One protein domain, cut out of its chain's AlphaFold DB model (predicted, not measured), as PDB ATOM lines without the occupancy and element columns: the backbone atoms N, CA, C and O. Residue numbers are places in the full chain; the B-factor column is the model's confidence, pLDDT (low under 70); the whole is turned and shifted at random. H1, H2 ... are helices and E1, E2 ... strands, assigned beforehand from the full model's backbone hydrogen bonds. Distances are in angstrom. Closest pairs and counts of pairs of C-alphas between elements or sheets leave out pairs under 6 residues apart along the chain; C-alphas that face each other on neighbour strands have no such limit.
ATOM      1  N   MET A 458       6.515  -1.091   3.950       95.44
ATOM      2  CA  MET A 458       7.703  -1.214   3.102       95.44
ATOM      3  C   MET A 458       8.829  -2.012   3.741       95.44
ATOM      4  O   MET A 458       9.337  -1.656   4.802       95.44
ATOM      5  N   ALA A 459       9.303  -3.028   3.027       96.81
ATOM      6  CA  ALA A 459      10.614  -3.613   3.261       96.81
ATOM      7  C   ALA A 459      11.596  -3.029   2.238       96.81
ATOM      8  O   ALA A 459      11.319  -3.000   1.045       96.81
ATOM      9  N   MET A 460      12.750  -2.542   2.671       96.94
ATOM     10  CA  MET A 460      13.757  -1.978   1.783       96.94
ATOM     11  C   MET A 460      15.132  -2.513   2.123       96.94
ATOM     12  O   MET A 460      15.594  -2.403   3.257       96.94
ATOM     13  N   ILE A 461      15.814  -3.048   1.119       96.75
ATOM     14  CA  ILE A 461      17.218  -3.432   1.210       96.75
ATOM     15  C   ILE A 461      18.041  -2.471   0.360       96.75
ATOM     16  O   ILE A 461      17.715  -2.202  -0.798       96.75
ATOM     17  N   ILE A 462      19.110  -1.941   0.941       95.50
ATOM     18  CA  ILE A 462      20.054  -1.073   0.243       95.50
ATOM     19  C   ILE A 462      21.360  -1.837   0.086       95.50
ATOM     20  O   ILE A 462      22.180  -1.898   1.004       95.50
ATOM     21  N   TYR A 463      21.543  -2.430  -1.088       96.12
ATOM     22  CA  TYR A 463      22.787  -3.062  -1.485       96.12
ATOM     23  C   TYR A 463      23.831  -2.016  -1.851       96.12
ATOM     24  O   TYR A 463      23.573  -1.148  -2.680       96.12
ATOM     25  N   TYR A 464      25.025  -2.108  -1.272       94.44
ATOM     26  CA  TYR A 464      26.085  -1.130  -1.512       94.44
ATOM     27  C   TYR A 464      27.484  -1.752  -1.544       94.44
ATOM     28  O   TYR A 464      27.728  -2.819  -0.979       94.44
ATOM     29  N   LEU A 465      28.415  -1.068  -2.208       91.94
ATOM     30  CA  LEU A 465      29.851  -1.358  -2.151       91.94
ATOM     31  C   LEU A 465      30.511  -0.449  -1.110       91.94
ATOM     32  O   LEU A 465      30.491   0.772  -1.258       91.94
ATOM     33  N   ASP A 466      31.108  -1.031  -0.070       88.19
ATOM     34  CA  ASP A 466      31.605  -0.294   1.105       88.19
ATOM     35  C   ASP A 466      32.664   0.752   0.736       88.19
ATOM     36  O   ASP A 466      32.628   1.877   1.229       88.19
ATOM     37  N   GLN A 467      33.533   0.412  -0.221       83.88
ATOM     38  CA  GLN A 467      34.587   1.287  -0.746       83.88
ATOM     39  C   GLN A 467      34.064   2.612  -1.337       83.88
ATOM     40  O   GLN A 467      34.806   3.589  -1.403       83.88
ATOM     41  N   PHE A 468      32.797   2.665  -1.750       76.00
ATOM     42  CA  PHE A 468      32.188   3.849  -2.363       76.00
ATOM     43  C   PHE A 468      31.089   4.462  -1.496       76.00
ATOM     44  O   PHE A 468      30.701   5.613  -1.697       76.00
ATOM     45  N   TRP A 469      30.583   3.692  -0.532       79.00
ATOM     46  CA  TRP A 469      29.332   3.990   0.149       79.00
ATOM     47  C   TRP A 469      29.360   3.698   1.648       79.00
ATOM     48  O   TRP A 469      28.460   3.034   2.167       79.00
ATOM     49  N   PRO A 470      30.320   4.273   2.394       74.50
ATOM     50  CA  PRO A 470      30.399   4.076   3.841       74.50
ATOM     51  C   PRO A 470      29.174   4.635   4.591       74.50
ATOM     52  O   PRO A 470      28.995   4.376   5.779       74.50
ATOM     53  N   HIS A 471      28.323   5.423   3.924       81.38
ATOM     54  CA  HIS A 471      27.171   6.110   4.518       81.38
ATOM     55  C   HIS A 471      25.818   5.471   4.173       81.38
ATOM     56  O   HIS A 471      24.783   6.094   4.398       81.38
ATOM     57  N   ALA A 472      25.782   4.229   3.673       85.12
ATOM     58  CA  ALA A 472      24.521   3.533   3.385       85.12
ATOM     59  C   ALA A 472      23.565   3.505   4.598       85.12
ATOM     60  O   ALA A 472      22.365   3.706   4.442       85.12
ATOM     61  N   LYS A 473      24.101   3.384   5.823       85.19
ATOM     62  CA  LYS A 473      23.315   3.483   7.069       85.19
ATOM     63  C   LYS A 473      22.569   4.813   7.210       85.19
ATOM     64  O   LYS A 473      21.428   4.819   7.651       85.19
ATOM     65  N   HIS A 474      23.193   5.927   6.822       83.75
ATOM     66  CA  HIS A 474      22.558   7.243   6.877       83.75
ATOM     67  C   HIS A 474      21.393   7.336   5.888       83.75
ATOM     68  O   HIS A 474      20.326   7.833   6.236       83.75
ATOM     69  N   LEU A 475      21.565   6.790   4.680       85.56
ATOM     70  CA  LEU A 475      20.481   6.690   3.705       85.56
ATOM     71  C   LEU A 475      19.319   5.840   4.241       85.56
ATOM     72  O   LEU A 475      18.169   6.256   4.112       85.56
ATOM     73  N   CYS A 476      19.609   4.704   4.888       91.06
ATOM     74  CA  CYS A 476      18.578   3.891   5.533       91.06
ATOM     75  C   CYS A 476      17.782   4.707   6.559       91.06
ATOM     76  O   CYS A 476      16.555   4.705   6.504       91.06
ATOM     77  N   SER A 477      18.464   5.443   7.446       87.00
ATOM     78  CA  SER A 477      17.810   6.308   8.434       87.00
ATOM     79  C   SER A 477      16.955   7.389   7.781       87.00
ATOM     80  O   SER A 477      15.836   7.609   8.219       87.00
ATOM     81  N   LEU A 478      17.428   8.038   6.713       84.25
ATOM     82  CA  LEU A 478      16.657   9.076   6.021       84.25
ATOM     83  C   LEU A 478      15.367   8.529   5.403       84.25
ATOM     84  O   LEU A 478      14.305   9.127   5.566       84.25
ATOM     85  N   VAL A 479      15.447   7.394   4.704       90.00
ATOM     86  CA  VAL A 479      14.265   6.772   4.099       90.00
ATOM     87  C   VAL A 479      13.310   6.275   5.180       90.00
ATOM     88  O   VAL A 479      12.112   6.539   5.099       90.00
ATOM     89  N   LYS A 480      13.840   5.608   6.211       91.75
ATOM     90  CA  LYS A 480      13.058   5.103   7.341       91.75
ATOM     91  C   LYS A 480      12.338   6.236   8.067       91.75
ATOM     92  O   LYS A 480      11.122   6.180   8.195       91.75
ATOM     93  N   ASN A 481      13.057   7.289   8.455       80.31
ATOM     94  CA  ASN A 481      12.478   8.453   9.121       80.31
ATOM     95  C   ASN A 481      11.392   9.082   8.250       80.31
ATOM     96  O   ASN A 481      10.330   9.423   8.752       80.31
ATOM     97  N   ARG A 482      11.606   9.177   6.929       82.38
ATOM     98  CA  ARG A 482      10.597   9.721   6.018       82.38
ATOM     99  C   ARG A 482       9.308   8.902   6.017       82.38
ATOM    100  O   ARG A 482       8.244   9.500   6.031       82.38
ATOM    101  N   TRP A 483       9.391   7.574   5.991       87.75
ATOM    102  CA  TRP A 483       8.216   6.700   6.098       87.75
ATOM    103  C   TRP A 483       7.548   6.806   7.473       87.75
ATOM    104  O   TRP A 483       6.329   6.911   7.559       87.75
ATOM    105  N   GLN A 484       8.348   6.868   8.537       82.38
ATOM    106  CA  GLN A 484       7.861   7.020   9.908       82.38
ATOM    107  C   GLN A 484       7.153   8.359  10.147       82.38
ATOM    108  O   GLN A 484       6.180   8.388  10.888       82.38
ATOM    109  N   MET A 485       7.567   9.440   9.475       71.69
ATOM    110  CA  MET A 485       6.847  10.722   9.499       71.69
ATOM    111  C   MET A 485       5.416  10.619   8.943       71.69
ATOM    112  O   MET A 485       4.586  11.453   9.275       71.69
ATOM    113  N   TYR A 486       5.123   9.618   8.103       71.06
ATOM    114  CA  TYR A 486       3.769   9.322   7.619       71.06
ATOM    115  C   TYR A 486       3.054   8.255   8.468       71.06
ATOM    116  O   TYR A 486       2.029   7.731   8.045       71.06
ATOM    117  N   GLY A 487       3.611   7.850   9.613       76.50
ATOM    118  CA  GLY A 487       3.075   6.742  10.412       76.50
ATOM    119  C   GLY A 487       3.176   5.372   9.725       76.50
ATOM    120  O   GLY A 487       2.618   4.386  10.208       76.50
ATOM    121  N   TRP A 488       3.879   5.273   8.590       89.56
ATOM    122  CA  TRP A 488       3.913   4.054   7.785       89.56
ATOM    123  C   TRP A 488       4.973   3.065   8.289       89.56
ATOM    124  O   TRP A 488       6.145   3.439   8.456       89.56
ATOM    125  N   PRO A 489       4.618   1.780   8.488       90.25
ATOM    126  CA  PRO A 489       5.580   0.760   8.879       90.25
ATOM    127  C   PRO A 489       6.668   0.574   7.817       90.25
ATOM    128  O   PRO A 489       6.385   0.357   6.636       90.25
ATOM    129  N   SER A 490       7.931   0.613   8.241       94.88
ATOM    130  CA  SER A 490       9.070   0.386   7.351       94.88
ATOM    131  C   SER A 490      10.196  -0.413   8.011       94.88
ATOM    132  O   SER A 490      10.586  -0.161   9.153       94.88
ATOM    133  N   HIS A 491      10.765  -1.351   7.253       95.62
ATOM    134  CA  HIS A 491      12.016  -2.039   7.561       95.62
ATOM    135  C   HIS A 491      13.050  -1.664   6.506       95.62
ATOM    136  O   HIS A 491      12.862  -1.977   5.337       95.62
ATOM    137  N   VAL A 492      14.138  -0.999   6.901       95.50
ATOM    138  CA  VAL A 492      15.193  -0.570   5.971       95.50
ATOM    139  C   VAL A 492      16.535  -1.114   6.432       95.50
ATOM    140  O   VAL A 492      17.052  -0.686   7.461       95.50
ATOM    141  N   GLU A 493      17.103  -2.037   5.662       95.31
ATOM    142  CA  GLU A 493      18.359  -2.712   5.985       95.31
ATOM    143  C   GLU A 493      19.441  -2.374   4.948       95.31
ATOM    144  O   GLU A 493      19.192  -2.437   3.742       95.31
ATOM    145  N   PRO A 494      20.660  -2.007   5.366       95.06
ATOM    146  CA  PRO A 494      21.803  -1.937   4.468       95.06
ATOM    147  C   PRO A 494      22.470  -3.316   4.338       95.06
ATOM    148  O   PRO A 494      22.689  -4.004   5.335       95.06
ATOM    149  N   ALA A 495      22.889  -3.694   3.131       95.00
ATOM    150  CA  ALA A 495      23.661  -4.915   2.898       95.00
ATOM    151  C   ALA A 495      24.865  -4.657   1.988       95.00
ATOM    152  O   ALA A 495      24.746  -4.089   0.903       95.00
ATOM    153  N   LYS A 496      26.048  -5.101   2.417       94.81
ATOM    154  CA  LYS A 496      27.242  -5.048   1.570       94.81
ATOM    155  C   LYS A 496      27.104  -6.075   0.450       94.81
ATOM    156  O   LYS A 496      26.842  -7.244   0.720       94.81
ATOM    157  N   LEU A 497      27.326  -5.651  -0.791       94.31
ATOM    158  CA  LEU A 497      27.440  -6.566  -1.933       94.31
ATOM    159  C   LEU A 497      28.651  -7.504  -1.752       94.31
ATOM    160  O   LEU A 497      28.574  -8.704  -2.018       94.31
ATOM    161  N   GLU A 498      29.739  -6.961  -1.198       88.69
ATOM    162  CA  GLU A 498      30.944  -7.672  -0.765       88.69
ATOM    163  C   GLU A 498      30.655  -8.470   0.517       88.69
ATOM    164  O   GLU A 498      30.911  -8.011   1.628       88.69
ATOM    165  N   GLY A 499      30.065  -9.653   0.375       83.62
ATOM    166  CA  GLY A 499      29.741 -10.511   1.520       83.62
ATOM    167  C   GLY A 499      28.415 -11.248   1.418       83.62
ATOM    168  O   GLY A 499      28.085 -11.994   2.335       83.62
ATOM    169  N   LEU A 500      27.676 -11.088   0.316       88.75
ATOM    170  CA  LEU A 500      26.466 -11.865   0.062       88.75
ATOM    171  C   LEU A 500      26.805 -13.355  -0.076       88.75
ATOM    172  O   LEU A 500      27.173 -13.841  -1.145       88.75
ATOM    173  N   THR A 501      26.691 -14.097   1.024       82.75
ATOM    174  CA  THR A 501      26.798 -15.559   1.027       82.75
ATOM    175  C   THR A 501      25.441 -16.179   0.721       82.75
ATOM    176  O   THR A 501      24.427 -15.766   1.293       82.75
ATOM    177  N   ARG A 502      25.409 -17.224  -0.119       74.31
ATOM    178  CA  ARG A 502      24.200 -18.041  -0.312       74.31
ATOM    179  C   ARG A 502      23.724 -18.560   1.049       74.31
ATOM    180  O   ARG A 502      24.437 -19.321   1.694       74.31
ATOM    181  N   GLY A 503      22.536 -18.131   1.476       75.44
ATOM    182  CA  GLY A 503      21.921 -18.527   2.748       75.44
ATOM    183  C   GLY A 503      21.857 -17.437   3.824       75.44
ATOM    184  O   GLY A 503      21.243 -17.672   4.862       75.44
ATOM    185  N   GLN A 504      22.425 -16.246   3.599       85.88
ATOM    186  CA  GLN A 504      22.190 -15.114   4.496       85.88
ATOM    187  C   GLN A 504      20.707 -14.725   4.445       85.88
ATOM    188  O   GLN A 504      20.207 -14.327   3.395       85.88
ATOM    189  N   LYS A 505      20.000 -14.833   5.574       83.94
ATOM    190  CA  LYS A 505      18.628 -14.326   5.687       83.94
ATOM    191  C   LYS A 505      18.669 -12.816   5.890       83.94
ATOM    192  O   LYS A 505      19.184 -12.341   6.903       83.94
ATOM    193  N   LEU A 506      18.132 -12.078   4.929       87.31
ATOM    194  CA  LEU A 506      17.871 -10.647   5.055       87.31
ATOM    195  C   LEU A 506      16.432 -10.473   5.569       87.31
ATOM    196  O   LEU A 506      15.553 -11.233   5.177       87.31
ATOM    197  N   PHE A 507      16.207  -9.515   6.473       89.69
ATOM    198  CA  PHE A 507      14.937  -9.308   7.197       89.69
ATOM    199  C   PHE A 507      14.465 -10.474   8.087       89.69
ATOM    200  O   PHE A 507      13.315 -10.904   7.980       89.69
ATOM    201  N   PRO A 508      15.282 -10.963   9.038       82.81
ATOM    202  CA  PRO A 508      14.866 -12.053   9.926       82.81
ATOM    203  C   PRO A 508      13.644 -11.721  10.806       82.81
ATOM    204  O   PRO A 508      13.065 -12.631  11.381       82.81
ATOM    205  N   GLN A 509      13.269 -10.442  10.918       83.06
ATOM    206  CA  GLN A 509      12.185  -9.946  11.772       83.06
ATOM    207  C   GLN A 509      10.935  -9.491  10.992       83.06
ATOM    208  O   GLN A 509       9.998  -8.980  11.598       83.06
ATOM    209  N   CYS A 510      10.905  -9.623   9.659       89.38
ATOM    210  CA  CYS A 510       9.752  -9.177   8.870       89.38
ATOM    211  C   CYS A 510       8.662 -10.263   8.829       89.38
ATOM    212  O   CYS A 510       8.637 -11.144   7.962       89.38
ATOM    213  N   GLU A 511       7.746 -10.203   9.794       91.56
ATOM    214  CA  GLU A 511       6.624 -11.141   9.951       91.56
ATOM    215  C   GLU A 511       5.313 -10.627   9.325       91.56
ATOM    216  O   GLU A 511       4.225 -11.043   9.706       91.56
ATOM    217  N   TRP A 512       5.390  -9.723   8.345       93.25
ATOM    218  CA  TRP A 512       4.199  -9.130   7.728       93.25
ATOM    219  C   TRP A 512       3.405 -10.108   6.853       93.25
ATOM    220  O   TRP A 512       3.960 -10.985   6.190       93.25
ATOM    221  N   GLU A 513       2.088  -9.940   6.824       93.75
ATOM    222  CA  GLU A 513       1.173 -10.771   6.037       93.75
ATOM    223  C   GLU A 513       1.484 -10.700   4.534       93.75
ATOM    224  O   GLU A 513       1.887  -9.656   4.008       93.75
ATOM    225  N   VAL A 514       1.287 -11.821   3.837       94.38
ATOM    226  CA  VAL A 514       1.542 -11.938   2.394       94.38
ATOM    227  C   VAL A 514       0.681 -10.943   1.615       94.38
ATOM    228  O   VAL A 514      -0.526 -10.878   1.825       94.38
ATOM    229  N   GLY A 515       1.298 -10.185   0.711       92.44
ATOM    230  CA  GLY A 515       0.623  -9.210  -0.143       92.44
ATOM    231  C   GLY A 515       0.237  -7.907   0.558       92.44
ATOM    232  O   GLY A 515      -0.531  -7.144  -0.011       92.44
ATOM    233  N   THR A 516       0.743  -7.640   1.770       91.94
ATOM    234  CA  THR A 516       0.417  -6.410   2.532       91.94
ATOM    235  C   THR A 516       1.520  -5.354   2.534       91.94
ATOM    236  O   THR A 516       1.405  -4.337   3.217       91.94
ATOM    237  N   PHE A 517       2.621  -5.601   1.825       94.69
ATOM    238  CA  PHE A 517       3.781  -4.719   1.816       94.69
ATOM    239  C   PHE A 517       4.499  -4.739   0.471       94.69
ATOM    240  O   PHE A 517       4.561  -5.775  -0.192       94.69
ATOM    241  N   ASP A 518       5.113  -3.616   0.127       94.44
ATOM    242  CA  ASP A 518       5.992  -3.499  -1.029       94.44
ATOM    243  C   ASP A 518       7.444  -3.747  -0.606       94.44
ATOM    244  O   ASP A 518       7.863  -3.388   0.503       94.44
ATOM    245  N   ILE A 519       8.237  -4.346  -1.493       96.31
ATOM    246  CA  ILE A 519       9.677  -4.498  -1.301       96.31
ATOM    247  C   ILE A 519      10.463  -3.641  -2.291       96.31
ATOM    248  O   ILE A 519      10.261  -3.694  -3.503       96.31
ATOM    249  N   PHE A 520      11.404  -2.860  -1.765       96.25
ATOM    250  CA  PHE A 520      12.313  -2.026  -2.541       96.25
ATOM    251  C   PHE A 520      13.741  -2.559  -2.429       96.25
ATOM    252  O   PHE A 520      14.309  -2.659  -1.343       96.25
ATOM    253  N   VAL A 521      14.350  -2.866  -3.567       96.94
ATOM    254  CA  VAL A 521      15.728  -3.347  -3.664       96.94
ATOM    255  C   VAL A 521      16.568  -2.270  -4.332       96.94
ATOM    256  O   VAL A 521      16.525  -2.103  -5.549       96.94
ATOM    257  N   ILE A 522      17.317  -1.508  -3.538       95.06
ATOM    258  CA  ILE A 522      18.142  -0.403  -4.027       95.06
ATOM    259  C   ILE A 522      19.578  -0.883  -4.194       95.06
ATOM    260  O   ILE A 522      20.187  -1.360  -3.244       95.06
ATOM    261  N   TYR A 523      20.139  -0.704  -5.384       94.81
ATOM    262  CA  TYR A 523      21.519  -1.052  -5.693       94.81
ATOM    263  C   TYR A 523      22.367   0.201  -5.859       94.81
ATOM    264  O   TYR A 523      22.158   0.980  -6.785       94.81
ATOM    265  N   LEU A 524      23.365   0.354  -4.996       93.00
ATOM    266  CA  LEU A 524      24.375   1.405  -5.009       93.00
ATOM    267  C   LEU A 524      25.710   0.799  -5.468       93.00
ATOM    268  O   LEU A 524      26.545   0.388  -4.659       93.00
ATOM    269  N   THR A 525      25.889   0.680  -6.785       92.81
ATOM    270  CA  THR A 525      27.020  -0.046  -7.400       92.81
ATOM    271  C   THR A 525      27.654   0.724  -8.569       92.81
ATOM    272  O   THR A 525      27.235   1.828  -8.901       92.81
ATOM    273  N   HIS A 526      28.683   0.164  -9.203       90.94
ATOM    274  CA  HIS A 526      29.300   0.682 -10.419       90.94
ATOM    275  C   HIS A 526      28.867  -0.122 -11.635       90.94
ATOM    276  O   HIS A 526      28.837  -1.351 -11.625       90.94
ATOM    277  N   GLY A 527      28.585   0.593 -12.711       90.00
ATOM    278  CA  GLY A 527      28.499   0.057 -14.049       90.00
ATOM    279  C   GLY A 527      29.862   0.090 -14.726       90.00
ATOM    280  O   GLY A 527      30.383   1.163 -15.029       90.00
ATOM    281  N   LEU A 528      30.427  -1.082 -14.991       89.56
ATOM    282  CA  LEU A 528      31.665  -1.221 -15.747       89.56
ATOM    283  C   LEU A 528      31.353  -1.309 -17.241       89.56
ATOM    284  O   LEU A 528      30.299  -1.803 -17.637       89.56
ATOM    285  N   GLN A 529      32.268  -0.805 -18.070       82.88
ATOM    286  CA  GLN A 529      32.177  -0.927 -19.529       82.88
ATOM    287  C   GLN A 529      32.912  -2.166 -20.053       82.88
ATOM    288  O   GLN A 529      32.487  -2.724 -21.056       82.88
ATOM    289  N   ASN A 530      33.973  -2.614 -19.369       82.56
ATOM    290  CA  ASN A 530      34.836  -3.717 -19.797       82.56
ATOM    291  C   ASN A 530      35.290  -4.569 -18.589       82.56
ATOM    292  O   ASN A 530      36.199  -4.142 -17.877       82.56
ATOM    293  N   PRO A 531      34.706  -5.760 -18.355       79.81
ATOM    294  CA  PRO A 531      33.521  -6.295 -19.030       79.81
ATOM    295  C   PRO A 531      32.264  -5.465 -18.701       79.81
ATOM    296  O   PRO A 531      32.176  -4.905 -17.604       79.81
ATOM    297  N   PRO A 532      31.296  -5.349 -19.629       81.25
ATOM    298  CA  PRO A 532      30.085  -4.578 -19.390       81.25
ATOM    299  C   PRO A 532      29.211  -5.278 -18.347       81.25
ATOM    300  O   PRO A 532      28.782  -6.410 -18.553       81.25
ATOM    301  N   GLY A 533      28.930  -4.611 -17.230       91.88
ATOM    302  CA  GLY A 533      28.179  -5.230 -16.140       91.88
ATOM    303  C   GLY A 533      28.105  -4.382 -14.880       91.88
ATOM    304  O   GLY A 533      28.645  -3.277 -14.832       91.88
ATOM    305  N   TYR A 534      27.439  -4.907 -13.856       94.25
ATOM    306  CA  TYR A 534      27.381  -4.294 -12.531       94.25
ATOM    307  C   TYR A 534      28.412  -4.932 -11.608       94.25
ATOM    308  O   TYR A 534      28.541  -6.158 -11.557       94.25
ATOM    309  N   GLN A 535      29.160  -4.100 -10.890       94.31
ATOM    310  CA  GLN A 535      30.186  -4.548  -9.960       94.31
ATOM    311  C   GLN A 535      29.545  -5.219  -8.736       94.31
ATOM    312  O   GLN A 535      28.678  -4.653  -8.073       94.31
ATOM    313  N   LEU A 536      29.979  -6.439  -8.428       93.06
ATOM    314  CA  LEU A 536      29.558  -7.180  -7.236       93.06
ATOM    315  C   LEU A 536      30.602  -7.061  -6.113       93.06
ATOM    316  O   LEU A 536      30.250  -6.960  -4.945       93.06
ATOM    317  N   TYR A 537      31.884  -7.048  -6.480       89.06
ATOM    318  CA  TYR A 537      33.028  -6.787  -5.603       89.06
ATOM    319  C   TYR A 537      34.203  -6.266  -6.438       89.06
ATOM    320  O   TYR A 537      34.125  -6.259  -7.669       89.06
ATOM    321  N   HIS A 538      35.297  -5.847  -5.793       85.81
ATOM    322  CA  HIS A 538      36.432  -5.159  -6.434       85.81
ATOM    323  C   HIS A 538      36.857  -5.748  -7.799       85.81
ATOM    324  O   HIS A 538      37.021  -4.997  -8.755       85.81
ATOM    325  N   ASN A 539      36.903  -7.082  -7.928       86.88
ATOM    326  CA  ASN A 539      37.379  -7.788  -9.127       86.88
ATOM    327  C   ASN A 539      36.309  -8.587  -9.897       86.88
ATOM    328  O   ASN A 539      36.662  -9.409 -10.743       86.88
ATOM    329  N   LYS A 540      35.014  -8.408  -9.611       92.62
ATOM    330  CA  LYS A 540      33.946  -9.095 -10.357       92.62
ATOM    331  C   LYS A 540      32.821  -8.144 -10.697       92.62
ATOM    332  O   LYS A 540      32.204  -7.549  -9.815       92.62
ATOM    333  N   ALA A 541      32.515  -8.093 -11.984       94.00
ATOM    334  CA  ALA A 541      31.254  -7.593 -12.491       94.00
ATOM    335  C   ALA A 541      30.487  -8.730 -13.157       94.00
ATOM    336  O   ALA A 541      31.082  -9.677 -13.672       94.00
ATOM    337  N   LEU A 542      29.167  -8.628 -13.106       95.81
ATOM    338  CA  LEU A 542      28.241  -9.576 -13.709       95.81
ATOM    339  C   LEU A 542      27.384  -8.861 -14.747       95.81
ATOM    340  O   LEU A 542      27.100  -7.664 -14.603       95.81
ATOM    341  N   ALA A 543      26.941  -9.590 -15.771       95.12
ATOM    342  CA  ALA A 543      25.932  -9.064 -16.680       95.12
ATOM    343  C   ALA A 543      24.650  -8.713 -15.890       95.12
ATOM    344  O   ALA A 543      24.399  -9.319 -14.847       95.12
ATOM    345  N   PRO A 544      23.812  -7.764 -16.346       94.19
ATOM    346  CA  PRO A 544      22.640  -7.301 -15.592       94.19
ATOM    347  C   PRO A 544      21.732  -8.405 -15.039       94.19
ATOM    348  O   PRO A 544      21.407  -8.394 -13.854       94.19
ATOM    349  N   VAL A 545      21.383  -9.392 -15.867       94.94
ATOM    350  CA  VAL A 545      20.532 -10.517 -15.452       94.94
ATOM    351  C   VAL A 545      21.236 -11.406 -14.426       94.94
ATOM    352  O   VAL A 545      20.631 -11.792 -13.431       94.94
ATOM    353  N   GLU A 546      22.517 -11.713 -14.631       95.56
ATOM    354  CA  GLU A 546      23.309 -12.522 -13.695       95.56
ATOM    355  C   GLU A 546      23.480 -11.812 -12.346       95.56
ATOM    356  O   GLU A 546      23.373 -12.443 -11.298       95.56
ATOM    357  N   PHE A 547      23.697 -10.494 -12.372       95.88
ATOM    358  CA  PHE A 547      23.803  -9.658 -11.182       95.88
ATOM    359  C   PHE A 547      22.510  -9.689 -10.362       95.88
ATOM    360  O   PHE A 547      22.554  -9.946  -9.159       95.88
ATOM    361  N   LEU A 548      21.358  -9.480 -11.008       95.44
ATOM    362  CA  LEU A 548      20.050  -9.528 -10.349       95.44
ATOM    363  C   LEU A 548      19.741 -10.934  -9.822       95.44
ATOM    364  O   LEU A 548      19.327 -11.075  -8.674       95.44
ATOM    365  N   LYS A 549      20.009 -11.988 -10.607       94.25
ATOM    366  CA  LYS A 549      19.823 -13.379 -10.162       94.25
ATOM    367  C   LYS A 549      20.654 -13.693  -8.919       94.25
ATOM    368  O   LYS A 549      20.123 -14.276  -7.984       94.25
ATOM    369  N   GLU A 550      21.921 -13.292  -8.875       94.38
ATOM    370  CA  GLU A 550      22.792 -13.578  -7.728       94.38
ATOM    371  C   GLU A 550      22.383 -12.777  -6.474       94.38
ATOM    372  O   GLU A 550      22.374 -13.316  -5.367       94.38
ATOM    373  N   THR A 551      22.009 -11.504  -6.629       95.62
ATOM    374  CA  THR A 551      21.734 -10.589  -5.502       95.62
ATOM    375  C   THR A 551      20.313 -10.683  -4.938       95.62
ATOM    376  O   THR A 551      20.089 -10.306  -3.785       95.62
ATOM    377  N   LEU A 552      19.352 -11.218  -5.696       95.25
ATOM    378  CA  LEU A 552      17.977 -11.424  -5.226       95.25
ATOM    379  C   LEU A 552      17.768 -12.764  -4.506       95.25
ATOM    380  O   LEU A 552      16.785 -12.906  -3.784       95.25
ATOM    381  N   VAL A 553      18.685 -13.731  -4.634       94.12
ATOM    382  CA  VAL A 553      18.582 -15.043  -3.958       94.12
ATOM    383  C   VAL A 553      18.347 -14.923  -2.440       94.12
ATOM    384  O   VAL A 553      17.435 -15.586  -1.946       94.12
ATOM    385  N   PRO A 554      19.073 -14.070  -1.686       94.69
ATOM    386  CA  PRO A 554      18.830 -13.875  -0.249       94.69
ATOM    387  C   PRO A 554      17.445 -13.307   0.107       94.69
ATOM    388  O   PRO A 554      17.038 -13.375   1.264       94.69
ATOM    389  N   LEU A 555      16.734 -12.735  -0.869       94.69
ATOM    390  CA  LEU A 555      15.443 -12.062  -0.701       94.69
ATOM    391  C   LEU A 555      14.272 -12.877  -1.258       94.69
ATOM    392  O   LEU A 555      13.134 -12.430  -1.174       94.69
ATOM    393  N   HIS A 556      14.524 -14.056  -1.832       93.50
ATOM    394  CA  HIS A 556      13.511 -14.815  -2.567       93.50
ATOM    395  C   HIS A 556      12.249 -15.108  -1.732       93.50
ATOM    396  O   HIS A 556      11.138 -14.989  -2.240       93.50
ATOM    397  N   ASP A 557      12.420 -15.422  -0.443       93.00
ATOM    398  CA  ASP A 557      11.309 -15.673   0.485       93.00
ATOM    399  C   ASP A 557      10.446 -14.422   0.726       93.00
ATOM    400  O   ASP A 557       9.230 -14.461   0.552       93.00
ATOM    401  N   ILE A 558      11.069 -13.287   1.066       94.69
ATOM    402  CA  ILE A 558      10.338 -12.044   1.346       94.69
ATOM    403  C   ILE A 558       9.706 -11.454   0.081       94.69
ATOM    404  O   ILE A 558       8.596 -10.935   0.145       94.69
ATOM    405  N   ILE A 559      10.363 -11.586  -1.076       95.50
ATOM    406  CA  ILE A 559       9.802 -11.141  -2.353       95.50
ATOM    407  C   ILE A 559       8.549 -11.951  -2.698       95.50
ATOM    408  O   ILE A 559       7.522 -11.357  -3.019       95.50
ATOM    409  N   GLY A 560       8.586 -13.280  -2.547       94.56
ATOM    410  CA  GLY A 560       7.416 -14.133  -2.782       94.56
ATOM    411  C   GLY A 560       6.219 -13.821  -1.875       94.56
ATOM    412  O   GLY A 560       5.105 -14.247  -2.170       94.56
ATOM    413  N   ARG A 561       6.439 -13.071  -0.787       95.19
ATOM    414  CA  ARG A 561       5.405 -12.605   0.143       95.19
ATOM    415  C   ARG A 561       4.981 -11.151  -0.084       95.19
ATOM    416  O   ARG A 561       4.009 -10.729   0.531       95.19
ATOM    417  N   SER A 562       5.702 -10.380  -0.893       94.69
ATOM    418  CA  SER A 562       5.403  -8.963  -1.133       94.69
ATOM    419  C   SER A 562       4.228  -8.775  -2.100       94.69
ATOM    420  O   SER A 562       3.899  -9.674  -2.871       94.69
ATOM    421  N   GLN A 563       3.586  -7.608  -2.047       92.81
ATOM    422  CA  GLN A 563       2.576  -7.183  -3.014       92.81
ATOM    423  C   GLN A 563       3.236  -6.764  -4.330       92.81
ATOM    424  O   GLN A 563       2.873  -7.265  -5.395       92.81
ATOM    425  N   HIS A 564       4.211  -5.859  -4.239       92.62
ATOM    426  CA  HIS A 564       5.021  -5.414  -5.361       92.62
ATOM    427  C   HIS A 564       6.508  -5.429  -5.010       92.62
ATOM    428  O   HIS A 564       6.918  -5.078  -3.903       92.62
ATOM    429  N   THR A 565       7.332  -5.809  -5.983       94.81
ATOM    430  CA  THR A 565       8.791  -5.774  -5.907       94.81
ATOM    431  C   THR A 565       9.355  -4.745  -6.871       94.81
ATOM    432  O   THR A 565       9.299  -4.892  -8.095       94.81
ATOM    433  N   HIS A 566       9.982  -3.718  -6.309       94.06
ATOM    434  CA  HIS A 566      10.635  -2.647  -7.045       94.06
ATOM    435  C   HIS A 566      12.151  -2.754  -6.890       94.06
ATOM    436  O   HIS A 566      12.683  -2.637  -5.790       94.06
ATOM    437  N   ALA A 567      12.876  -2.923  -7.990       94.69
ATOM    438  CA  ALA A 567      14.330  -2.824  -8.007       94.69
ATOM    439  C   ALA A 567      14.759  -1.459  -8.553       94.69
ATOM    440  O   ALA A 567      14.284  -1.016  -9.597       94.69
ATOM    441  N   ILE A 568      15.682  -0.792  -7.865       93.00
ATOM    442  CA  ILE A 568      16.191   0.530  -8.226       93.00
ATOM    443  C   ILE A 568      17.709   0.449  -8.347       93.00
ATOM    444  O   ILE A 568      18.423   0.335  -7.355       93.00
ATOM    445  N   MET A 569      18.217   0.541  -9.569       92.25
ATOM    446  CA  MET A 569      19.642   0.590  -9.869       92.25
ATOM    447  C   MET A 569      20.121   2.037  -9.840       92.25
ATOM    448  O   MET A 569      19.684   2.853 -10.646       92.25
ATOM    449  N   MET A 570      21.048   2.356  -8.946       89.75
ATOM    450  CA  MET A 570      21.707   3.657  -8.880       89.75
ATOM    451  C   MET A 570      23.200   3.434  -9.005       89.75
ATOM    452  O   MET A 570      23.888   3.072  -8.050       89.75
ATOM    453  N   CYS A 571      23.707   3.617 -10.215       88.19
ATOM    454  CA  CYS A 571      25.103   3.341 -10.487       88.19
ATOM    455  C   CYS A 571      25.759   4.455 -11.275       88.19
ATOM    456  O   CYS A 571      25.126   5.130 -12.093       88.19
ATOM    457  N   CYS A 572      27.063   4.617 -11.056       84.62
ATOM    458  CA  CYS A 572      27.847   5.372 -12.011       84.62
ATOM    459  C   CYS A 572      28.227   4.484 -13.198       84.62
ATOM    460  O   CYS A 572      28.490   3.299 -13.023       84.62
ATOM    461  N   GLY A 573      28.269   5.039 -14.406       83.12
ATOM    462  CA  GLY A 573      28.399   4.227 -15.620       83.12
ATOM    463  C   GLY A 573      27.069   3.590 -16.036       83.12
ATOM    464  O   GLY A 573      26.054   3.742 -15.363       83.12
ATOM    465  N   HIS A 574      27.053   2.936 -17.197       81.94
ATOM    466  CA  HIS A 574      25.797   2.610 -17.881       81.94
ATOM    467  C   HIS A 574      25.879   1.242 -18.594       81.94
ATOM    468  O   HIS A 574      25.988   1.173 -19.822       81.94
ATOM    469  N   PRO A 575      25.810   0.123 -17.844       79.38
ATOM    470  CA  PRO A 575      25.904  -1.237 -18.397       79.38
ATOM    471  C   PRO A 575      24.791  -1.573 -19.396       79.38
ATOM    472  O   PRO A 575      24.949  -2.456 -20.242       79.38
ATOM    473  N   LEU A 576      23.680  -0.829 -19.329       81.25
ATOM    474  CA  LEU A 576      22.538  -0.922 -20.236       81.25
ATOM    475  C   LEU A 576      22.699  -0.104 -21.531       81.25
ATOM    476  O   LEU A 576      21.729   0.070 -22.256       81.25
ATOM    477  N   TYR A 577      23.897   0.399 -21.867       80.25
ATOM    478  CA  TYR A 577      24.130   0.922 -23.227       80.25
ATOM    479  C   TYR A 577      24.122  -0.206 -24.265       80.25
ATOM    480  O   TYR A 577      23.852   0.021 -25.442       80.25
ATOM    481  N   SER A 578      24.402  -1.438 -23.832       83.62
ATOM    482  CA  SER A 578      24.280  -2.621 -24.671       83.62
ATOM    483  C   SER A 578      22.803  -2.947 -24.897       83.62
ATOM    484  O   SER A 578      22.115  -3.409 -23.985       83.62
ATOM    485  N   ALA A 579      22.323  -2.766 -26.132       83.62
ATOM    486  CA  ALA A 579      20.967  -3.154 -26.534       83.62
ATOM    487  C   ALA A 579      20.672  -4.635 -26.234       83.62
ATOM    488  O   ALA A 579      19.549  -4.990 -25.880       83.62
ATOM    489  N   ARG A 580      21.702  -5.491 -26.306       88.56
ATOM    490  CA  ARG A 580      21.620  -6.898 -25.911       88.56
ATOM    491  C   ARG A 580      21.274  -7.045 -24.429       88.56
ATOM    492  O   ARG A 580      20.306  -7.722 -24.113       88.56
ATOM    493  N   HIS A 581      22.006  -6.375 -23.540       87.44
ATOM    494  CA  HIS A 581      21.732  -6.434 -22.101       87.44
ATOM    495  C   HIS A 581      20.354  -5.882 -21.750       87.44
ATOM    496  O   HIS A 581      19.676  -6.414 -20.878       87.44
ATOM    497  N   VAL A 582      19.926  -4.825 -22.438       86.31
ATOM    498  CA  VAL A 582      18.584  -4.262 -22.283       86.31
ATOM    499  C   VAL A 582      17.516  -5.289 -22.652       86.31
ATOM    500  O   VAL A 582      16.573  -5.486 -21.885       86.31
ATOM    501  N   LYS A 583      17.677  -5.964 -23.795       88.06
ATOM    502  CA  LYS A 583      16.766  -7.016 -24.251       88.06
ATOM    503  C   LYS A 583      16.733  -8.191 -23.274       88.06
ATOM    504  O   LYS A 583      15.656  -8.551 -22.821       88.06
ATOM    505  N   GLU A 584      17.893  -8.722 -22.893       92.00
ATOM    506  CA  GLU A 584      18.007  -9.842 -21.945       92.00
ATOM    507  C   GLU A 584      17.388  -9.496 -20.581       92.00
ATOM    508  O   GLU A 584      16.689 -10.313 -19.991       92.00
ATOM    509  N   THR A 585      17.587  -8.266 -20.095       90.56
ATOM    510  CA  THR A 585      16.990  -7.803 -18.832       90.56
ATOM    511  C   THR A 585      15.470  -7.699 -18.940       90.56
ATOM    512  O   THR A 585      14.769  -8.122 -18.026       90.56
ATOM    513  N   GLN A 586      14.942  -7.180 -20.053       89.19
ATOM    514  CA  GLN A 586      13.496  -7.110 -20.275       89.19
ATOM    515  C   GLN A 586      12.867  -8.504 -20.400       89.19
ATOM    516  O   GLN A 586      11.816  -8.753 -19.814       89.19
ATOM    517  N   GLU A 587      13.499  -9.414 -21.144       90.62
ATOM    518  CA  GLU A 587      13.055 -10.807 -21.269       90.62
ATOM    519  C   GLU A 587      13.069 -11.509 -19.910       90.62
ATOM    520  O   GLU A 587      12.119 -12.213 -19.575       90.62
ATOM    521  N   TRP A 588      14.097 -11.262 -19.093       93.50
ATOM    522  CA  TRP A 588      14.165 -11.777 -17.731       93.50
ATOM    523  C   TRP A 588      13.030 -11.239 -16.848       93.50
ATOM    524  O   TRP A 588      12.352 -12.042 -16.217       93.50
ATOM    525  N   ILE A 589      12.762  -9.925 -16.853       89.31
ATOM    526  CA  ILE A 589      11.632  -9.325 -16.111       89.31
ATOM    527  C   ILE A 589      10.296  -9.942 -16.557       89.31
ATOM    528  O   ILE A 589       9.438 -10.243 -15.730       89.31
ATOM    529  N   ASN A 590      10.116 -10.168 -17.859       88.25
ATOM    530  CA  ASN A 590       8.870 -10.717 -18.389       88.25
ATOM    531  C   ASN A 590       8.677 -12.202 -18.024       88.25
ATOM    532  O   ASN A 590       7.583 -12.578 -17.593       88.25
ATOM    533  N   ASN A 591       9.723 -13.025 -18.160       88.38
ATOM    534  CA  ASN A 591       9.634 -14.490 -18.077       88.38
ATOM    535  C   ASN A 591       9.903 -15.047 -16.673       88.38
ATOM    536  O   ASN A 591       9.120 -15.838 -16.159       88.38
ATOM    537  N   ASP A 592      11.005 -14.621 -16.060       80.38
ATOM    538  CA  ASP A 592      11.523 -15.151 -14.790       80.38
ATOM    539  C   ASP A 592      11.269 -14.179 -13.620       80.38
ATOM    540  O   ASP A 592      11.559 -14.503 -12.470       80.38
ATOM    541  N   GLY A 593      10.834 -12.952 -13.930       67.12
ATOM    542  CA  GLY A 593      10.989 -11.772 -13.092       67.12
ATOM    543  C   GLY A 593      10.352 -11.908 -11.720       67.12
ATOM    544  O   GLY A 593       9.140 -11.791 -11.563       67.12
ATOM    545  N   VAL A 594      11.222 -12.061 -10.726       87.81
ATOM    546  CA  VAL A 594      10.944 -11.881  -9.295       87.81
ATOM    547  C   VAL A 594      10.672 -10.394  -8.980       87.81
ATOM    548  O   VAL A 594      10.243 -10.049  -7.892       87.81
ATOM    549  N   VAL A 595      10.926  -9.498  -9.938       92.06
ATOM    550  CA  VAL A 595      10.790  -8.045  -9.824       92.06
ATOM    551  C   VAL A 595       9.697  -7.559 -10.775       92.06
ATOM    552  O   VAL A 595       9.745  -7.871 -11.965       92.06
ATOM    553  N   ASP A 596       8.772  -6.737 -10.279       90.19
ATOM    554  CA  ASP A 596       7.699  -6.139 -11.084       90.19
ATOM    555  C   ASP A 596       8.184  -4.919 -11.872       90.19
ATOM    556  O   ASP A 596       7.795  -4.700 -13.024       90.19
ATOM    557  N   VAL A 597       9.057  -4.121 -11.247       90.00
ATOM    558  CA  VAL A 597       9.595  -2.885 -11.824       90.00
ATOM    559  C   VAL A 597      11.095  -2.784 -11.616       90.00
ATOM    560  O   VAL A 597      11.577  -2.875 -10.489       90.00
ATOM    561  N   LEU A 598      11.824  -2.501 -12.698       91.56
ATOM    562  CA  LEU A 598      13.247  -2.176 -12.651       91.56
ATOM    563  C   LEU A 598      13.470  -0.727 -13.087       91.56
ATOM    564  O   LEU A 598      13.304  -0.360 -14.253       91.56
ATOM    565  N   LEU A 599      13.903   0.096 -12.141       89.50
ATOM    566  CA  LEU A 599      14.293   1.481 -12.368       89.50
ATOM    567  C   LEU A 599      15.798   1.567 -12.454       89.50
ATOM    568  O   LEU A 599      16.501   0.913 -11.691       89.50
ATOM    569  N   SER A 600      16.313   2.368 -13.374       87.00
ATOM    570  CA  SER A 600      17.745   2.620 -13.450       87.00
ATOM    571  C   SER A 600      18.005   4.113 -13.532       87.00
ATOM    572  O   SER A 600      17.468   4.790 -14.398       87.00
ATOM    573  N   PHE A 601      18.843   4.611 -12.631       83.44
ATOM    574  CA  PHE A 601      19.351   5.973 -12.611       83.44
ATOM    575  C   PHE A 601      20.851   5.912 -12.876       83.44
ATOM    576  O   PHE A 601      21.635   5.470 -12.029       83.44
ATOM    577  N   PHE A 602      21.247   6.333 -14.073       80.88
ATOM    578  CA  PHE A 602      22.635   6.319 -14.513       80.88
ATOM    579  C   PHE A 602      23.225   7.712 -14.370       80.88
ATOM    580  O   PHE A 602      22.677   8.678 -14.885       80.88
ATOM    581  N   ASN A 603      24.350   7.845 -13.676       72.12
ATOM    582  CA  ASN A 603      24.988   9.147 -13.481       72.12
ATOM    583  C   ASN A 603      26.482   9.056 -13.811       72.12
ATOM    584  O   ASN A 603      27.171   8.128 -13.394       72.12
ATOM    585  N   ARG A 604      27.027  10.024 -14.555       65.69
ATOM    586  CA  ARG A 604      28.477  10.071 -14.843       65.69
ATOM    587  C   ARG A 604      29.323  10.456 -13.622       65.69
ATOM    588  O   ARG A 604      30.508  10.144 -13.586       65.69
ATOM    589  N   LYS A 605      28.728  11.139 -12.645       65.19
ATOM    590  CA  LYS A 605      29.321  11.673 -11.412       65.19
ATOM    591  C   LYS A 605      28.355  11.470 -10.233       65.19
ATOM    592  O   LYS A 605      27.931  12.442  -9.614       65.19
ATOM    593  N   LEU A 606      27.942  10.225  -9.971       62.28
ATOM    594  CA  LEU A 606      26.982   9.921  -8.903       62.28
ATOM    595  C   LEU A 606      27.539  10.390  -7.547       62.28
ATOM    596  O   LEU A 606      28.392   9.731  -6.962       62.28
ATOM    597  N   ALA A 607      27.056  11.535  -7.066       66.62
ATOM    598  CA  ALA A 607      27.258  12.020  -5.710       66.62
ATOM    599  C   ALA A 607      25.969  11.711  -4.946       66.62
ATOM    600  O   ALA A 607      24.967  12.412  -5.076       66.62
ATOM    601  N   PRO A 608      25.906  10.600  -4.227       60.81
ATOM    602  CA  PRO A 608      24.605  10.001  -4.007       60.81
ATOM    603  C   PRO A 608      23.914  10.447  -2.720       60.81
ATOM    604  O   PRO A 608      22.729  10.177  -2.532       60.81
ATOM    605  N   ALA A 609      24.634  11.192  -1.878       62.34
ATOM    606  CA  ALA A 609      24.031  12.030  -0.851       62.34
ATOM    607  C   ALA A 609      22.896  12.892  -1.439       62.34
ATOM    608  O   ALA A 609      21.876  13.096  -0.789       62.34
ATOM    609  N   PHE A 610      23.018  13.306  -2.705       67.62
ATOM    610  CA  PHE A 610      21.987  14.076  -3.391       67.62
ATOM    611  C   PHE A 610      20.748  13.273  -3.795       67.62
ATOM    612  O   PHE A 610      19.702  13.857  -4.046       67.62
ATOM    613  N   MET A 611      20.836  11.944  -3.835       73.50
ATOM    614  CA  MET A 611      19.732  11.088  -4.268       73.50
ATOM    615  C   MET A 611      18.908  10.545  -3.096       73.50
ATOM    616  O   MET A 611      17.845   9.972  -3.320       73.50
ATOM    617  N   ALA A 612      19.356  10.741  -1.852       80.06
ATOM    618  CA  ALA A 612      18.644  10.277  -0.663       80.06
ATOM    619  C   ALA A 612      17.227  10.864  -0.574       80.06
ATOM    620  O   ALA A 612      16.256  10.134  -0.368       80.06
ATOM    621  N   GLY A 613      17.100  12.171  -0.825       80.31
ATOM    622  CA  GLY A 613      15.806  12.849  -0.891       80.31
ATOM    623  C   GLY A 613      14.930  12.336  -2.035       80.31
ATOM    624  O   GLY A 613      13.722  12.182  -1.857       80.31
ATOM    625  N   MET A 614      15.518  12.018  -3.193       85.81
ATOM    626  CA  MET A 614      14.792  11.418  -4.315       85.81
ATOM    627  C   MET A 614      14.264  10.024  -3.962       85.81
ATOM    628  O   MET A 614      13.088   9.763  -4.173       85.81
ATOM    629  N   ILE A 615      15.097   9.143  -3.396       89.19
ATOM    630  CA  ILE A 615      14.702   7.781  -2.997       89.19
ATOM    631  C   ILE A 615      13.564   7.834  -1.978       89.19
ATOM    632  O   ILE A 615      12.553   7.149  -2.140       89.19
ATOM    633  N   ALA A 616      13.712   8.656  -0.938       86.00
ATOM    634  CA  ALA A 616      12.703   8.785   0.104       86.00
ATOM    635  C   ALA A 616      11.368   9.293  -0.476       86.00
ATOM    636  O   ALA A 616      10.312   8.739  -0.175       86.00
ATOM    637  N   ARG A 617      11.406  10.287  -1.377       82.94
ATOM    638  CA  ARG A 617      10.215  10.788  -2.085       82.94
ATOM    639  C   ARG A 617       9.603   9.764  -3.032       82.94
ATOM    640  O   ARG A 617       8.389   9.623  -3.082       82.94
ATOM    641  N   MET A 618      10.435   9.058  -3.783       89.31
ATOM    642  CA  MET A 618       9.986   8.094  -4.778       89.31
ATOM    643  C   MET A 618       9.314   6.903  -4.099       89.31
ATOM    644  O   MET A 618       8.199   6.555  -4.462       89.31
ATOM    645  N   THR A 619       9.943   6.326  -3.076       90.88
ATOM    646  CA  THR A 619       9.378   5.184  -2.339       90.88
ATOM    647  C   THR A 619       8.072   5.541  -1.642       90.88
ATOM    648  O   THR A 619       7.101   4.809  -1.785       90.88
ATOM    649  N   THR A 620       7.992   6.708  -0.995       85.75
ATOM    650  CA  THR A 620       6.729   7.182  -0.399       85.75
ATOM    651  C   THR A 620       5.648   7.482  -1.439       85.75
ATOM    652  O   THR A 620       4.472   7.263  -1.177       85.75
ATOM    653  N   SER A 621       6.017   7.933  -2.640       83.12
ATOM    654  CA  SER A 621       5.045   8.178  -3.716       83.12
ATOM    655  C   SER A 621       4.535   6.887  -4.366       83.12
ATOM    656  O   SER A 621       3.401   6.852  -4.840       83.12
ATOM    657  N   LEU A 622       5.371   5.845  -4.404       85.06
ATOM    658  CA  LEU A 622       5.043   4.526  -4.955       85.06
ATOM    659  C   LEU A 622       4.266   3.639  -3.973       85.06
ATOM    660  O   LEU A 622       3.620   2.695  -4.410       85.06
ATOM    661  N   ALA A 623       4.315   3.958  -2.680       83.00
ATOM    662  CA  ALA A 623       3.715   3.189  -1.600       83.00
ATOM    663  C   ALA A 623       2.248   2.808  -1.880       83.00
ATOM    664  O   ALA A 623       1.398   3.690  -2.035       83.00
ATOM    665  N   GLY A 624       1.965   1.499  -1.945       68.94
ATOM    666  CA  GLY A 624       0.619   0.941  -2.110       68.94
ATOM    667  C   GLY A 624      -0.066   1.283  -3.437       68.94
ATOM    668  O   GLY A 624      -1.291   1.215  -3.543       68.94
ATOM    669  N   ARG A 625       0.698   1.692  -4.458       76.44
ATOM    670  CA  ARG A 625       0.163   2.021  -5.782       76.44
ATOM    671  C   ARG A 625       0.213   0.835  -6.719       76.44
ATOM    672  O   ARG A 625       1.217   0.146  -6.830       76.44
ATOM    673  N   GLU A 626      -0.848   0.707  -7.508       76.06
ATOM    674  CA  GLU A 626      -0.849  -0.191  -8.653       76.06
ATOM    675  C   GLU A 626       0.271   0.160  -9.639       76.06
ATOM    676  O   GLU A 626       0.563   1.333  -9.910       76.06
ATOM    677  N   THR A 627       0.823  -0.879 -10.264       72.06
ATOM    678  CA  THR A 627       1.991  -0.787 -11.144       72.06
ATOM    679  C   THR A 627       1.828   0.180 -12.317       72.06
ATOM    680  O   THR A 627       2.797   0.812 -12.728       72.06
ATOM    681  N   ARG A 628       0.600   0.397 -12.803       73.69
ATOM    682  CA  ARG A 628       0.306   1.327 -13.910       73.69
ATOM    683  C   ARG A 628       0.656   2.796 -13.632       73.69
ATOM    684  O   ARG A 628       0.793   3.573 -14.573       73.69
ATOM    685  N   TRP A 629       0.773   3.200 -12.365       74.81
ATOM    686  CA  TRP A 629       1.071   4.590 -11.986       74.81
ATOM    687  C   TRP A 629       2.557   4.854 -11.758       74.81
ATOM    688  O   TRP A 629       2.959   6.002 -11.554       74.81
ATOM    689  N   ILE A 630       3.377   3.811 -11.819       79.38
ATOM    690  CA  ILE A 630       4.767   3.859 -11.391       79.38
ATOM    691  C   ILE A 630       5.582   4.799 -12.281       79.38
ATOM    692  O   ILE A 630       6.175   5.752 -11.772       79.38
ATOM    693  N   ARG A 631       5.551   4.625 -13.607       76.94
ATOM    694  CA  ARG A 631       6.267   5.512 -14.537       76.94
ATOM    695  C   ARG A 631       5.925   7.006 -14.377       76.94
ATOM    696  O   ARG A 631       6.874   7.781 -14.232       76.94
ATOM    697  N   PRO A 632       4.652   7.456 -14.368       74.81
ATOM    698  CA  PRO A 632       4.323   8.860 -14.108       74.81
ATOM    699  C   PRO A 632       4.883   9.383 -12.781       74.81
ATOM    700  O   PRO A 632       5.441  10.479 -12.739       74.81
ATOM    701  N   ILE A 633       4.781   8.589 -11.710       78.19
ATOM    702  CA  ILE A 633       5.272   8.958 -10.378       78.19
ATOM    703  C   ILE A 633       6.788   9.151 -10.395       78.19
ATOM    704  O   ILE A 633       7.287  10.152  -9.880       78.19
ATOM    705  N   ILE A 634       7.524   8.227 -11.010       78.62
ATOM    706  CA  ILE A 634       8.986   8.288 -11.076       78.62
ATOM    707  C   ILE A 634       9.438   9.474 -11.909       78.62
ATOM    708  O   ILE A 634      10.283  10.239 -11.458       78.62
ATOM    709  N   VAL A 635       8.866   9.649 -13.104       74.25
ATOM    710  CA  VAL A 635       9.224  10.759 -13.994       74.25
ATOM    711  C   VAL A 635       8.949  12.089 -13.302       74.25
ATOM    712  O   VAL A 635       9.810  12.963 -13.311       74.25
ATOM    713  N   ASN A 636       7.804  12.230 -12.632       74.06
ATOM    714  CA  ASN A 636       7.488  13.438 -11.881       74.06
ATOM    715  C   ASN A 636       8.444  13.647 -10.693       74.06
ATOM    716  O   ASN A 636       8.954  14.745 -10.491       74.06
ATOM    717  N   THR A 637       8.746  12.597  -9.929       76.88
ATOM    718  CA  THR A 637       9.683  12.682  -8.795       76.88
ATOM    719  C   THR A 637      11.088  13.067  -9.260       76.88
ATOM    720  O   THR A 637      11.737  13.898  -8.632       76.88
ATOM    721  N   TRP A 638      11.538  12.517 -10.389       79.38
ATOM    722  CA  TRP A 638      12.833  12.818 -10.990       79.38
ATOM    723  C   TRP A 638      12.891  14.245 -11.551       79.38
ATOM    724  O   TRP A 638      13.808  14.988 -11.215       79.38
ATOM    725  N   LEU A 639      11.886  14.673 -12.327       69.06
ATOM    726  CA  LEU A 639      11.811  16.029 -12.894       69.06
ATOM    727  C   LEU A 639      11.730  17.122 -11.821       69.06
ATOM    728  O   LEU A 639      12.183  18.246 -12.035       69.06
ATOM    729  N   THR A 640      11.124  16.813 -10.675       66.62
ATOM    730  CA  THR A 640      10.942  17.765  -9.567       66.62
ATOM    731  C   THR A 640      12.112  17.775  -8.586       66.62
ATOM    732  O   THR A 640      12.206  18.663  -7.732       66.62
ATOM    733  N   ASP A 641      13.035  16.825  -8.710       71.44
ATOM    734  CA  ASP A 641      14.306  16.828  -8.009       71.44
ATOM    735  C   ASP A 641      15.367  17.480  -8.905       71.44
ATOM    736  O   ASP A 641      15.929  16.859  -9.805       71.44
ATOM    737  N   GLY A 642      15.642  18.765  -8.652       66.81
ATOM    738  CA  GLY A 642      16.600  19.535  -9.447       66.81
ATOM    739  C   GLY A 642      18.004  18.924  -9.488       66.81
ATOM    740  O   GLY A 642      18.725  19.130 -10.463       66.81
ATOM    741  N   VAL A 643      18.384  18.133  -8.477       68.94
ATOM    742  CA  VAL A 643      19.686  17.464  -8.452       68.94
ATOM    743  C   VAL A 643      19.630  16.148  -9.224       68.94
ATOM    744  O   VAL A 643      20.512  15.886 -10.040       68.94
ATOM    745  N   ALA A 644      18.581  15.344  -9.050       69.88
ATOM    746  CA  ALA A 644      18.420  14.121  -9.831       69.88
ATOM    747  C   ALA A 644      18.320  14.422 -11.335       69.88
ATOM    748  O   ALA A 644      19.046  13.814 -12.127       69.88
ATOM    749  N   CYS A 645      17.494  15.401 -11.717       69.19
ATOM    750  CA  CYS A 645      17.297  15.806 -13.106       69.19
ATOM    751  C   CYS A 645      18.572  16.378 -13.743       69.19
ATOM    752  O   CYS A 645      18.853  16.110 -14.908       69.19
ATOM    753  N   GLY A 646      19.354  17.161 -12.993       66.25
ATOM    754  CA  GLY A 646      20.581  17.776 -13.506       66.25
ATOM    755  C   GLY A 646      21.764  16.813 -13.643       66.25
ATOM    756  O   GLY A 646      22.725  17.125 -14.347       66.25
ATOM    757  N   HIS A 647      21.721  15.659 -12.968       64.44
ATOM    758  CA  HIS A 647      22.887  14.788 -12.832       64.44
ATOM    759  C   HIS A 647      22.677  13.335 -13.276       64.44
ATOM    760  O   HIS A 647      23.669  12.624 -13.396       64.44
ATOM    761  N   SER A 648      21.456  12.867 -13.546       66.19
ATOM    762  CA  SER A 648      21.212  11.469 -13.937       66.19
ATOM    763  C   SER A 648      20.383  11.323 -15.208       66.19
ATOM    764  O   SER A 648      19.520  12.144 -15.479       66.19
ATOM    765  N   ASP A 649      20.615  10.241 -15.943       68.56
ATOM    766  CA  ASP A 649      19.720   9.732 -16.977       68.56
ATOM    767  C   ASP A 649      18.787   8.687 -16.337       68.56
ATOM    768  O   ASP A 649      19.254   7.815 -15.596       68.56
ATOM    769  N   SER A 650      17.480   8.752 -16.615       63.44
ATOM    770  CA  SER A 650      16.472   7.846 -16.034       63.44
ATOM    771  C   SER A 650      15.759   6.996 -17.097       63.44
ATOM    772  O   SER A 650      14.735   7.420 -17.641       63.44
ATOM    773  N   PRO A 651      16.243   5.780 -17.398       63.50
ATOM    774  CA  PRO A 651      15.442   4.755 -18.065       63.50
ATOM    775  C   PRO A 651      14.544   3.971 -17.088       63.50
ATOM    776  O   PRO A 651      14.995   3.436 -16.074       63.50
ATOM    777  N   THR A 652      13.263   3.846 -17.439       62.25
ATOM    778  CA  THR A 652      12.240   3.098 -16.681       62.25
ATOM    779  C   THR A 652      11.798   1.857 -17.463       62.25
ATOM    780  O   THR A 652      11.557   1.958 -18.668       62.25
ATOM    781  N   ARG A 653      11.705   0.692 -16.801       68.06
ATOM    782  CA  ARG A 653      11.285  -0.598 -17.382       68.06
ATOM    783  C   ARG A 653      10.241  -1.266 -16.480       68.06
ATOM    784  O   ARG A 653      10.459  -1.396 -15.278       68.06
ATOM    785  N   GLU A 654       9.138  -1.714 -17.069       67.56
ATOM    786  CA  GLU A 654       8.021  -2.362 -16.369       67.56
ATOM    787  C   GLU A 654       7.730  -3.726 -17.014       67.56
ATOM    788  O   GLU A 654       8.024  -3.940 -18.199       67.56
ATOM    789  N   ARG A 655       7.187  -4.668 -16.232       64.12
ATOM    790  CA  ARG A 655       6.701  -5.949 -16.752       64.12
ATOM    791  C   ARG A 655       5.469  -5.716 -17.623       64.12
ATOM    792  O   ARG A 655       4.538  -5.028 -17.212       64.12
TER     793      ARG A 655
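This is residues 458 to 655 of the 663 residues of the protein "Eukaryotic translation initiation factor 3 subunit B" of Rhizoctonia solani (UniProt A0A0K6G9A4). A twisted sheet of eight strands makes the middle of a rounded body, with helices over both its faces: H1, H4 and H5 cover one face, H2 and H3 the other. E2, E1, E3, E6 and E7 run parallel as neighbours, the small hairpins of E3, E4 and E5 branch off the far part of E3, E8 is antiparallel to E7, and short H6 only grazes the sheet. The printed part has 198 residues, with six named helices and eight named strands in the order E1 H1 E2 E3 E4 E5 H2 E6 H3 E7 H4 H5 H6 E8. The class is mixed, helices and strands; the whole is compact, with a radius of gyration of the C-alphas of 15.5 A and spans of 45 by 40 by 34 A.

Find C-alpha 518 at (5.992, -3.499, -1.029); from there E3, residues 518 to 529, runs 32.2 A and bends by 54 degrees at residue 525. The other strands are E1, 458 to 464, E2, 490 to 496, E4, 532 to 537, E5, 540 to 542, E6, 565 to 572, 22.9 A long, E7, 597 to 603, and E8, 652 to 654, ending at C-alpha 654 (8.021, -2.362, -16.369). The helices are H1, 472 to 484, H2, 544 to 561, 23.9 A long, H3, 579 to 591, H4, 608 to 622, H5, 627 to 640, 20.7 A long, and H6, 642 to 647.

Start at E3, with E1 and E4 on one side (N 461 to O 520, 2.9 A; N 528 to O 533, 2.8 A) and E6 on the other (N 521 to O 566, 2.8 A). Beyond them look for E2 beside E1 (N 462 to O 493, 2.8 A), E5 beside E4 (N 534 to O 542, 2.9 A), E7 beside E6 (N 569 to O 599, 2.8 A) and E8 beside E7 (N 598 to O 653, 3.1 A). E3, E4 and E5 form a meander, each strand the antiparallel neighbour of the one before. E1, H1, E2 and E6, H3, E7 are strand-helix-strand units, parallel neighbour strands with a helix between, with right-handed crossovers. H1 lies over E1 and E2 at a height of 8.8 A over the sheet. On the same face, H4 is the hub: it touches H1 at Ala 616 and Val 479, C-alphas 4.7 A apart, at a shallow tilt of 32 degrees. H4 and H5 form a helical hairpin, their closest C-alphas, Met 618 and Thr 637, 6.1 A apart. H4 touches H6 with residues 610 to 614 alone, the closest C-alphas being Met 611 and Ala 644, 6.5 A apart. On the opposite face, H2 touches H3 with residues 544 to 545 alone, the closest C-alphas being Val 545 and Thr 585, 5.6 A apart. Every O i to N i+4 pair is within hydrogen-bond range in H1, H3 and H6, against 9 of 14 in H2, 9 of 11 in H4 and 8 of 10 in H5.

The C-alphas of Gly 487 and Asn 530, the two farthest apart, are 45.1 A from each other. The printed part has no cut, and the one long link, E2 to E3, is residues 497 to 517. Mean pLDDT of the printed part is 85.0; look for values under 70 at residues 593, 604 to 610, 624, 639 to 640 and 642 to 655.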